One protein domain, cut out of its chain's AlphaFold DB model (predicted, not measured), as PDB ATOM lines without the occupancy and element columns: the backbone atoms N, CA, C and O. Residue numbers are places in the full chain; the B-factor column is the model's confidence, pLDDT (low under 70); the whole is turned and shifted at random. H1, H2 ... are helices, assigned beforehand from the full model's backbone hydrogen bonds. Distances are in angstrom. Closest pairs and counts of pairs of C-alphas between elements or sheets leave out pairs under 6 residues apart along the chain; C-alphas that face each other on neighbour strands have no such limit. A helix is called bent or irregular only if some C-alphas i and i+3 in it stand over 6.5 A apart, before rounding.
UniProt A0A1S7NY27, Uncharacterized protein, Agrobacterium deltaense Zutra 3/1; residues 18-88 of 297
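This is residues 18 to 88 of the 297 residues of an uncharacterized protein of Agrobacterium deltaense Zutra 3/1 (UniProt A0A1S7NY27). Two layers of helix make up this domain: the bent helix H4 runs along one side in a broad bow, and its second arm, H4b, crosses H2, which lies nearest the middle. H1 and H3 join the two ends of H2 at corners, and a long loop, residues 51 to 62, leads from H3 to H4a, the first arm of H4, which touches no other helix. The printed part has 71 residues with four named helices in the order H1, H2, H3, H4, no named strand, and the class all helix. It is compact, with a radius of gyration of the C-alphas of 11.5 A and spans of 33 by 26 by 19 A.

H1, residues 18 to 23, and H2, residues 29 to 40, touch only at the corner by their tight link, with residues 29 to 31 of H2 alone; the closest C-alphas are those of Ser 22 and Gln 29, 5.2 A apart. They run the same way at a shallow tilt of 23 degrees. H2 is the hub, touching three helices. H3, residues 42 to 50, touches H2 only at the corner by a tight link, at residues 37 to 39 of H2 alone; the closest C-alphas, those of Arg 38 and Ser 45, are 5.0 A apart. These two run opposite ways at a steep tilt of 67 degrees, only just short of about perpendicular. H4, residues 63 to 82, was assigned as one helix by its hydrogen bonds but is bent: C-alphas 71 and 74 are 7.3 A apart. Its arms, H4a of residues 63 to 71 and H4b of residues 74 to 82, stand at a steep tilt of 47 degrees. H4b touches H2, with the closest C-alphas those of Leu 37 and Ser 80, 4.9 A apart, and the two run the same way at a steep tilt of 61 degrees. H3 is apart from both H4a and H4b. Each O i to N i+4 pair is within hydrogen-bond range in H2, H3, H4a and H4b, while in H1 it is 1 of 2.

H1 begins at C-alpha 18, (205.632, 178.670, 281.885); it is neither bent nor irregular, but only just: C-alphas 20 and 23 are 6.0 A apart. H2 measures 16.8 A from first to last C-alpha, H3 12.3 A, H4a 12.1 A and H4b 12.3 A. H2 ends at C-alpha 40, (190.504, 178.431, 259.166), and H4b ends at C-alpha 82, (186.692, 184.585, 267.176).

The two C-alphas farthest apart, those of Pro 62 and Lys 88, are 33.8 A from each other. The printed part has no cut, and the link from H3 to H4 is long, with 12 residues. The mean pLDDT of the printed part is 86.1; residues 18 to 23 are under 70.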
ATOM      1  N   ALA A  18     207.002 178.907 282.351       49.84
ATOM      2  CA  ALA A  18     205.632 178.670 281.885       49.84
ATOM      3  C   ALA A  18     205.397 179.142 280.432       49.84
ATOM      4  O   ALA A  18     204.675 178.476 279.688       49.84
ATOM      5  N   LYS A  19     206.064 180.223 279.992       54.72
ATOM      6  CA  LYS A  19     206.009 180.712 278.601       54.72
ATOM      7  C   LYS A  19     206.647 179.721 277.631       54.72
ATOM      8  O   LYS A  19     206.088 179.478 276.574       54.72
ATOM      9  N   LEU A  20     207.749 179.078 278.020       53.06
ATOM     10  CA  LEU A  20     208.434 178.097 277.171       53.06
ATOM     11  C   LEU A  20     207.571 176.852 276.896       53.06
ATOM     12  O   LEU A  20     207.727 176.190 275.880       53.06
ATOM     13  N   ASN A  21     206.635 176.510 277.785       60.56
ATOM     14  CA  ASN A  21     205.744 175.364 277.579       60.56
ATOM     15  C   ASN A  21     204.489 175.701 276.753       60.56
ATOM     16  O   ASN A  21     203.847 174.784 276.240       60.56
ATOM     17  N   SER A  22     204.126 176.978 276.594       67.06
ATOM     18  CA  SER A  22     202.923 177.361 275.841       67.06
ATOM     19  C   SER A  22     203.130 177.334 274.321       67.06
ATOM     20  O   SER A  22     202.157 177.103 273.595       67.06
ATOM     21  N   TYR A  23     204.374 177.492 273.852       69.31
ATOM     22  CA  TYR A  23     204.773 177.345 272.445       69.31
ATOM     23  C   TYR A  23     205.070 175.896 272.040       69.31
ATOM     24  O   TYR A  23     204.868 175.550 270.880       69.31
ATOM     25  N   LYS A  24     205.494 175.035 272.977       74.75
ATOM     26  CA  LYS A  24     205.917 173.656 272.674       74.75
ATOM     27  C   LYS A  24     204.843 172.838 271.964       74.75
ATOM     28  O   LYS A  24     203.782 172.550 272.523       74.75
ATOM     29  N   ALA A  25     205.156 172.367 270.765       76.62
ATOM     30  CA  ALA A  25     204.364 171.339 270.114       76.62
ATOM     31  C   ALA A  25     204.439 170.004 270.895       76.62
ATOM     32  O   ALA A  25     205.427 169.734 271.576       76.62
ATOM     33  N   PRO A  26     203.400 169.150 270.837       78.44
ATOM     34  CA  PRO A  26     202.081 169.393 270.246       78.44
ATOM     35  C   PRO A  26     201.076 170.005 271.242       78.44
ATOM     36  O   PRO A  26     199.929 170.287 270.889       78.44
ATOM     37  N   ASN A  27     201.467 170.161 272.510       80.75
ATOM     38  CA  ASN A  27     200.529 170.381 273.609       80.75
ATOM     39  C   ASN A  27     200.351 171.840 274.026       80.75
ATOM     40  O   ASN A  27     199.326 172.156 274.642       80.75
ATOM     41  N   GLY A  28     201.286 172.704 273.645       82.44
ATOM     42  CA  GLY A  28     201.290 174.130 273.916       82.44
ATOM     43  C   GLY A  28     200.027 174.816 273.408       82.44
ATOM     44  O   GLY A  28     199.541 174.565 272.300       82.44
ATOM     45  N   GLN A  29     199.454 175.681 274.240       84.19
ATOM     46  CA  GLN A  29     198.198 176.357 273.926       84.19
ATOM     47  C   GLN A  29     198.341 177.325 272.741       84.19
ATOM     48  O   GLN A  29     197.438 177.401 271.902       84.19
ATOM     49  N   ILE A  30     199.482 178.018 272.632       86.00
ATOM     50  CA  ILE A  30     199.784 178.919 271.510       86.00
ATOM     51  C   ILE A  30     199.933 178.112 270.222       86.00
ATOM     52  O   ILE A  30     199.351 178.481 269.198       86.00
ATOM     53  N   TYR A  31     200.638 176.978 270.282       90.12
ATOM     54  CA  TYR A  31     200.766 176.059 269.153       90.12
ATOM     55  C   TYR A  31     199.392 175.589 268.659       90.12
ATOM     56  O   TYR A  31     199.050 175.787 267.492       90.12
ATOM     57  N   LYS A  32     198.546 175.060 269.555       90.38
ATOM     58  CA  LYS A  32     197.198 174.573 269.210       90.38
ATOM     59  C   LYS A  32     196.339 175.649 268.542       90.38
ATOM     60  O   LYS A  32     195.692 175.375 267.530       90.38
ATOM     61  N   ARG A  33     196.352 176.878 269.068       90.44
ATOM     62  CA  ARG A  33     195.609 178.011 268.488       90.44
ATOM     63  C   ARG A  33     196.164 178.457 267.140       90.44
ATOM     64  O   ARG A  33     195.382 178.744 266.236       90.44
ATOM     65  N   SER A  34     197.481 178.448 266.975       92.38
ATOM     66  CA  SER A  34     198.134 178.781 265.705       92.38
ATOM     67  C   SER A  34     197.826 177.736 264.631       92.38
ATOM     68  O   SER A  34     197.472 178.087 263.508       92.38
ATOM     69  N   VAL A  35     197.855 176.445 264.981       93.06
ATOM     70  CA  VAL A  35     197.452 175.354 264.079       93.06
ATOM     71  C   VAL A  35     195.976 175.465 263.703       93.06
ATOM     72  O   VAL A  35     195.635 175.293 262.532       93.06
ATOM     73  N   LEU A  36     195.098 175.778 264.662       91.44
ATOM     74  CA  LEU A  36     193.681 176.018 264.386       91.44
ATOM     75  C   LEU A  36     193.501 177.193 263.417       91.44
ATOM     76  O   LEU A  36     192.809 177.043 262.410       91.44
ATOM     77  N   LEU A  37     194.152 178.332 263.678       92.50
ATOM     78  CA  LEU A  37     194.063 179.518 262.827       92.50
ATOM     79  C   LEU A  37     194.581 179.236 261.412       92.50
ATOM     80  O   LEU A  37     193.924 179.606 260.444       92.50
ATOM     81  N   ARG A  38     195.700 178.507 261.285       94.00
ATOM     82  CA  ARG A  38     196.275 178.074 259.996       94.00
ATOM     83  C   ARG A  38     195.267 177.308 259.138       94.00
ATOM     84  O   ARG A  38     195.326 177.415 257.920       94.00
ATOM     85  N   ARG A  39     194.348 176.554 259.755       91.69
ATOM     86  CA  ARG A  39     193.306 175.786 259.050       91.69
ATOM     87  C   ARG A  39     192.108 176.633 258.625       91.69
ATOM     88  O   ARG A  39     191.505 176.334 257.603       91.69
ATOM     89  N   VAL A  40     191.728 177.640 259.414       90.88
ATOM     90  CA  VAL A  40     190.504 178.431 259.166       90.88
ATOM     91  C   VAL A  40     190.759 179.748 258.427       90.88
ATOM     92  O   VAL A  40     189.816 180.340 257.903       90.88
ATOM     93  N   ASP A  41     192.012 180.210 258.371       91.69
ATOM     94  CA  ASP A  41     192.408 181.481 257.766       91.69
ATOM     95  C   ASP A  41     193.570 181.319 256.771       91.69
ATOM     96  O   ASP A  41     194.752 181.307 257.130       91.69
ATOM     97  N   ASN A  42     193.227 181.279 255.479       92.44
ATOM     98  CA  ASN A  42     194.195 181.175 254.381       92.44
ATOM     99  C   ASN A  42     195.207 182.331 254.360       92.44
ATOM    100  O   ASN A  42     196.339 182.149 253.919       92.44
ATOM    101  N   THR A  43     194.822 183.518 254.838       94.06
ATOM    102  CA  THR A  43     195.709 184.691 254.828       94.06
ATOM    103  C   THR A  43     196.748 184.619 255.938       94.06
ATOM    104  O   THR A  43     197.892 185.008 255.721       94.06
ATOM    105  N   PHE A  44     196.402 184.010 257.076       95.00
ATOM    106  CA  PHE A  44     197.380 183.646 258.101       95.00
ATOM    107  C   PHE A  44     198.311 182.525 257.615       95.00
ATOM    108  O   PHE A  44     199.520 182.601 257.811       95.00
ATOM    109  N   SER A  45     197.781 181.516 256.913       93.94
ATOM    110  CA  SER A  45     198.620 180.468 256.312       93.94
ATOM    111  C   SER A  45     199.620 181.037 255.299       93.94
ATOM    112  O   SER A  45     200.788 180.651 255.317       93.94
ATOM    113  N   LYS A  46     199.189 181.983 254.456       95.56
ATOM    114  CA  LYS A  46     200.068 182.700 253.525       95.56
ATOM    115  C   LYS A  46     201.153 183.484 254.271       95.56
ATOM    116  O   LYS A  46     202.322 183.327 253.943       95.56
ATOM    117  N   TRP A  47     200.785 184.226 255.317       95.38
ATOM    118  CA  TRP A  47     201.735 184.969 256.153       95.38
ATOM    119  C   TRP A  47     202.811 184.070 256.786       95.38
ATOM    120  O   TRP A  47     203.983 184.443 256.791       95.38
ATOM    121  N   LEU A  48     202.433 182.877 257.270       94.88
ATOM    122  CA  LEU A  48     203.384 181.892 257.801       94.88
ATOM    123  C   LEU A  48     204.363 181.398 256.730       94.88
ATOM    124  O   LEU A  48     205.551 181.282 257.009       94.88
ATOM    125  N   LYS A  49     203.874 181.117 255.514       94.44
ATOM    126  CA  LYS A  49     204.705 180.642 254.395       94.44
ATOM    127  C   LYS A  49     205.687 181.707 253.917       94.44
ATOM    128  O   LYS A  49     206.856 181.405 253.748       94.44
ATOM    129  N   GLU A  50     205.224 182.945 253.745       94.06
ATOM    130  CA  GLU A  50     206.056 184.068 253.282       94.06
ATOM    131  C   GLU A  50     207.204 184.405 254.237       94.06
ATOM    132  O   GLU A  50     208.237 184.898 253.803       94.06
ATOM    133  N   ARG A  51     207.019 184.162 255.539       91.56
ATOM    134  CA  ARG A  51     208.043 184.384 256.573       91.56
ATOM    135  C   ARG A  51     208.762 183.107 256.994       91.56
ATOM    136  O   ARG A  51     209.585 183.152 257.906       91.56
ATOM    137  N   GLU A  52     208.442 181.990 256.340       91.62
ATOM    138  CA  GLU A  52     209.026 180.674 256.597       91.62
ATOM    139  C   GLU A  52     208.992 180.312 258.091       91.62
ATOM    140  O   GLU A  52     210.011 179.964 258.693       91.62
ATOM    141  N   PHE A  53     207.818 180.472 258.709       90.75
ATOM    142  CA  PHE A  53     207.591 180.092 260.098       90.75
ATOM    143  C   PHE A  53     207.276 178.601 260.216       90.75
ATOM    144  O   PHE A  53     206.292 178.120 259.645       90.75
ATOM    145  N   THR A  54     208.026 177.907 261.068       88.56
ATOM    146  CA  THR A  54     207.722 176.532 261.493       88.56
ATOM    147  C   THR A  54     206.992 176.567 262.834       88.56
ATOM    148  O   THR A  54     207.578 176.927 263.851       88.56
ATOM    149  N   LEU A  55     205.697 176.227 262.865       87.75
ATOM    150  CA  LEU A  55     204.904 176.292 264.107       87.75
ATOM    151  C   LEU A  55     205.359 175.254 265.137       87.75
ATOM    152  O   LEU A  55     205.188 175.456 266.335       87.75
ATOM    153  N   GLU A  56     205.898 174.140 264.658       87.38
ATOM    154  CA  GLU A  56     206.345 173.000 265.449       87.38
ATOM    155  C   GLU A  56     207.618 173.322 266.256       87.38
ATOM    156  O   GLU A  56     207.829 172.725 267.311       87.38
ATOM    157  N   ASP A  57     208.402 174.304 265.800       85.31
ATOM    158  CA  ASP A  57     209.628 174.775 266.447       85.31
ATOM    159  C   ASP A  57     209.756 176.307 266.343       85.31
ATOM    160  O   ASP A  57     210.606 176.857 265.642       85.31
ATOM    161  N   ILE A  58     208.841 177.029 266.996       83.19
ATOM    162  CA  ILE A  58     208.926 178.496 267.087       83.19
ATOM    163  C   ILE A  58     210.109 178.916 267.966       83.19
ATOM    164  O   ILE A  58     210.801 179.868 267.625       83.19
ATOM    165  N   ASP A  59     210.369 178.209 269.067       79.62
ATOM    166  CA  ASP A  59     211.400 178.603 270.035       79.62
ATOM    167  C   ASP A  59     212.834 178.361 269.531       79.62
ATOM    168  O   ASP A  59     213.742 179.101 269.925       79.62
ATOM    169  N   GLY A  60     213.041 177.378 268.645       83.19
ATOM    170  CA  GLY A  60     214.325 177.102 267.994       83.19
ATOM    171  C   GLY A  60     214.650 178.017 266.809       83.19
ATOM    172  O   GLY A  60     215.773 177.993 266.304       83.19
ATOM    173  N   GLN A  61     213.709 178.858 266.368       86.88
ATOM    174  CA  GLN A  61     213.948 179.789 265.264       86.88
ATOM    175  C   GLN A  61     214.832 180.984 265.661       86.88
ATOM    176  O   GLN A  61     214.935 181.331 266.843       86.88
ATOM    177  N   PRO A  62     215.442 181.663 264.667       90.00
ATOM    178  CA  PRO A  62     216.154 182.922 264.866       90.00
ATOM    179  C   PRO A  62     215.353 183.961 265.670       90.00
ATOM    180  O   PRO A  62     214.121 184.026 265.604       90.00
ATOM    181  N   GLU A  63     216.052 184.775 266.467       87.31
ATOM    182  CA  GLU A  63     215.419 185.708 267.411       87.31
ATOM    183  C   GLU A  63     214.542 186.765 266.726       87.31
ATOM    184  O   GLU A  63     213.499 187.138 267.258       87.31
ATOM    185  N   ASP A  64     214.898 187.191 265.518       88.25
ATOM    186  CA  ASP A  64     214.110 188.105 264.689       88.25
ATOM    187  C   ASP A  64     212.754 187.497 264.292       88.25
ATOM    188  O   ASP A  64     211.714 188.148 264.447       88.25
ATOM    189  N   LYS A  65     212.731 186.229 263.860       88.75
ATOM    190  CA  LYS A  65     211.494 185.491 263.562       88.75
ATOM    191  C   LYS A  65     210.656 185.320 264.826       88.75
ATOM    192  O   LYS A  65     209.464 185.640 264.827       88.75
ATOM    193  N   LYS A  66     211.272 184.906 265.937       87.62
ATOM    194  CA  LYS A  66     210.574 184.781 267.228       87.62
ATOM    195  C   LYS A  66     209.961 186.102 267.671       87.62
ATOM    196  O   LYS A  66     208.797 186.129 268.066       87.62
ATOM    197  N   ALA A  67     210.695 187.205 267.557       87.19
ATOM    198  CA  ALA A  67     210.193 188.532 267.884       87.19
ATOM    199  C   ALA A  67     208.990 188.917 267.011       87.19
ATOM    200  O   ALA A  67     207.983 189.387 267.543       87.19
ATOM    201  N   GLN A  68     209.044 188.665 265.699       89.94
ATOM    202  CA  GLN A  68     207.909 188.894 264.797       89.94
ATOM    203  C   GLN A  68     206.681 188.057 265.185       89.94
ATOM    204  O   GLN A  68     205.563 188.577 265.212       89.94
ATOM    205  N   PHE A  69     206.872 186.782 265.533       90.50
ATOM    206  CA  PHE A  69     205.779 185.912 265.968       90.50
ATOM    207  C   PHE A  69     205.180 186.363 267.310       90.50
ATOM    208  O   PHE A  69     203.958 186.441 267.444       90.50
ATOM    209  N   ARG A  70     206.024 186.735 268.286       87.69
ATOM    210  CA  ARG A  70     205.586 187.273 269.588       87.69
ATOM    211  C   ARG A  70     204.782 188.563 269.431       87.69
ATOM    212  O   ARG A  70     203.756 188.706 270.089       87.69
ATOM    213  N   LYS A  71     205.194 189.463 268.531       88.88
ATOM    214  CA  LYS A  71     204.436 190.685 268.202       88.88
ATOM    215  C   LYS A  71     203.054 190.368 267.623       88.88
ATOM    216  O   LYS A  71     202.071 190.994 268.007       88.88
ATOM    217  N   ALA A  72     202.958 189.354 266.764       92.06
ATOM    218  CA  ALA A  72     201.694 188.929 266.163       92.06
ATOM    219  C   ALA A  72     200.770 188.157 267.129       92.06
ATOM    220  O   ALA A  72     199.575 188.002 266.857       92.06
ATOM    221  N   LEU A  73     201.298 187.660 268.252       91.62
ATOM    222  CA  LEU A  73     200.608 186.724 269.137       91.62
ATOM    223  C   LEU A  73     199.228 187.210 269.619       91.62
ATOM    224  O   LEU A  73     198.276 186.432 269.504       91.62
ATOM    225  N   PRO A  74     199.035 188.458 270.093       91.88
ATOM    226  CA  PRO A  74     197.715 188.911 270.545       91.88
ATOM    227  C   PRO A  74     196.648 188.837 269.444       91.88
ATOM    228  O   PRO A  74     195.482 188.522 269.700       91.88
ATOM    229  N   PHE A  75     197.057 189.070 268.196       93.56
ATOM    230  CA  PHE A  75     196.191 189.014 267.020       93.56
ATOM    231  C   PHE A  75     195.912 187.576 266.585       93.56
ATOM    232  O   PHE A  75     194.788 187.258 266.202       93.56
ATOM    233  N   ILE A  76     196.890 186.679 266.714       93.31
ATOM    234  CA  ILE A  76     196.694 185.236 266.507       93.31
ATOM    235  C   ILE A  76     195.694 184.688 267.532       93.31
ATOM    236  O   ILE A  76     194.753 183.978 267.168       93.31
ATOM    237  N   LEU A  77     195.853 185.040 268.811       91.38
ATOM    238  CA  LEU A  77     194.985 184.574 269.892       91.38
ATOM    239  C   LEU A  77     193.542 185.046 269.694       91.38
ATOM    240  O   LEU A  77     192.628 184.224 269.697       91.38
ATOM    241  N   THR A  78     193.335 186.336 269.428       91.62
ATOM    242  CA  THR A  78     191.995 186.880 269.151       91.62
ATOM    243  C   THR A  78     191.381 186.301 267.876       91.62
ATOM    244  O   THR A  78     190.234 185.851 267.903       91.62
ATOM    245  N   ARG A  79     192.123 186.227 266.762       92.06
ATOM    246  CA  ARG A  79     191.606 185.645 265.511       92.06
ATOM    247  C   ARG A  79     191.253 184.168 265.671       92.06
ATOM    248  O   ARG A  79     190.167 183.773 265.265       92.06
ATOM    249  N   SER A  80     192.105 183.359 266.300       91.44
ATOM    250  CA  SER A  80     191.822 181.927 266.521       91.44
ATOM    251  C   SER A  80     190.582 181.694 267.398       91.44
ATOM    252  O   SER A  80     189.810 180.754 267.169       91.44
ATOM    253  N   GLU A  81     190.350 182.581 268.367       91.00
ATOM    254  CA  GLU A  81     189.187 182.513 269.243       91.00
ATOM    255  C   GLU A  81     187.905 182.895 268.494       91.00
ATOM    256  O   GLU A  81     186.924 182.153 268.545       91.00
ATOM    257  N   PHE A  82     187.913 183.993 267.733       90.62
ATOM    258  CA  PHE A  82     186.692 184.585 267.176       90.62
ATOM    259  C   PHE A  82     186.393 184.251 265.712       90.62
ATOM    260  O   PHE A  82     185.266 184.485 265.272       90.62
ATOM    261  N   ILE A  83     187.342 183.690 264.963       88.88
ATOM    262  CA  ILE A  83     187.145 183.290 263.566       88.88
ATOM    263  C   ILE A  83     186.844 181.790 263.487       88.88
ATOM    264  O   ILE A  83     187.544 180.957 264.064       88.88
ATOM    265  N   GLY A  84     185.764 181.448 262.788       85.44
ATOM    266  CA  GLY A  84     185.413 180.089 262.389       85.44
ATOM    267  C   GLY A  84     185.730 179.808 260.913       85.44
ATOM    268  O   GLY A  84     186.337 180.639 260.234       85.44
ATOM    269  N   PRO A  85     185.299 178.647 260.389       79.50
ATOM    270  CA  PRO A  85     185.470 178.298 258.980       79.50
ATOM    271  C   PRO A  85     184.943 179.392 258.039       79.50
ATOM    272  O   PRO A  85     183.945 180.057 258.336       79.50
ATOM    273  N   ASN A  86     185.609 179.578 256.896       75.50
ATOM    274  CA  ASN A  86     185.272 180.593 255.887       75.50
ATOM    275  C   ASN A  86     185.259 182.036 256.426       75.50
ATOM    276  O   ASN A  86     184.444 182.852 255.998       75.50
ATOM    277  N   LYS A  87     186.126 182.352 257.399       71.88
ATOM    278  CA  LYS A  87     186.205 183.666 258.060       71.88
ATOM    279  C   LYS A  87     184.890 184.144 258.708       71.88
ATOM    280  O   LYS A  87     184.712 185.337 258.964       71.88
ATOM    281  N   LYS A  88     183.952 183.236 259.006       79.88
ATOM    282  CA  LYS A  88     182.722 183.595 259.727       79.88
ATOM    283  C   LYS A  88     183.051 183.917 261.183       79.88
ATOM    284  O   LYS A  88     183.756 183.158 261.846       79.88
TER     285      LYS A  88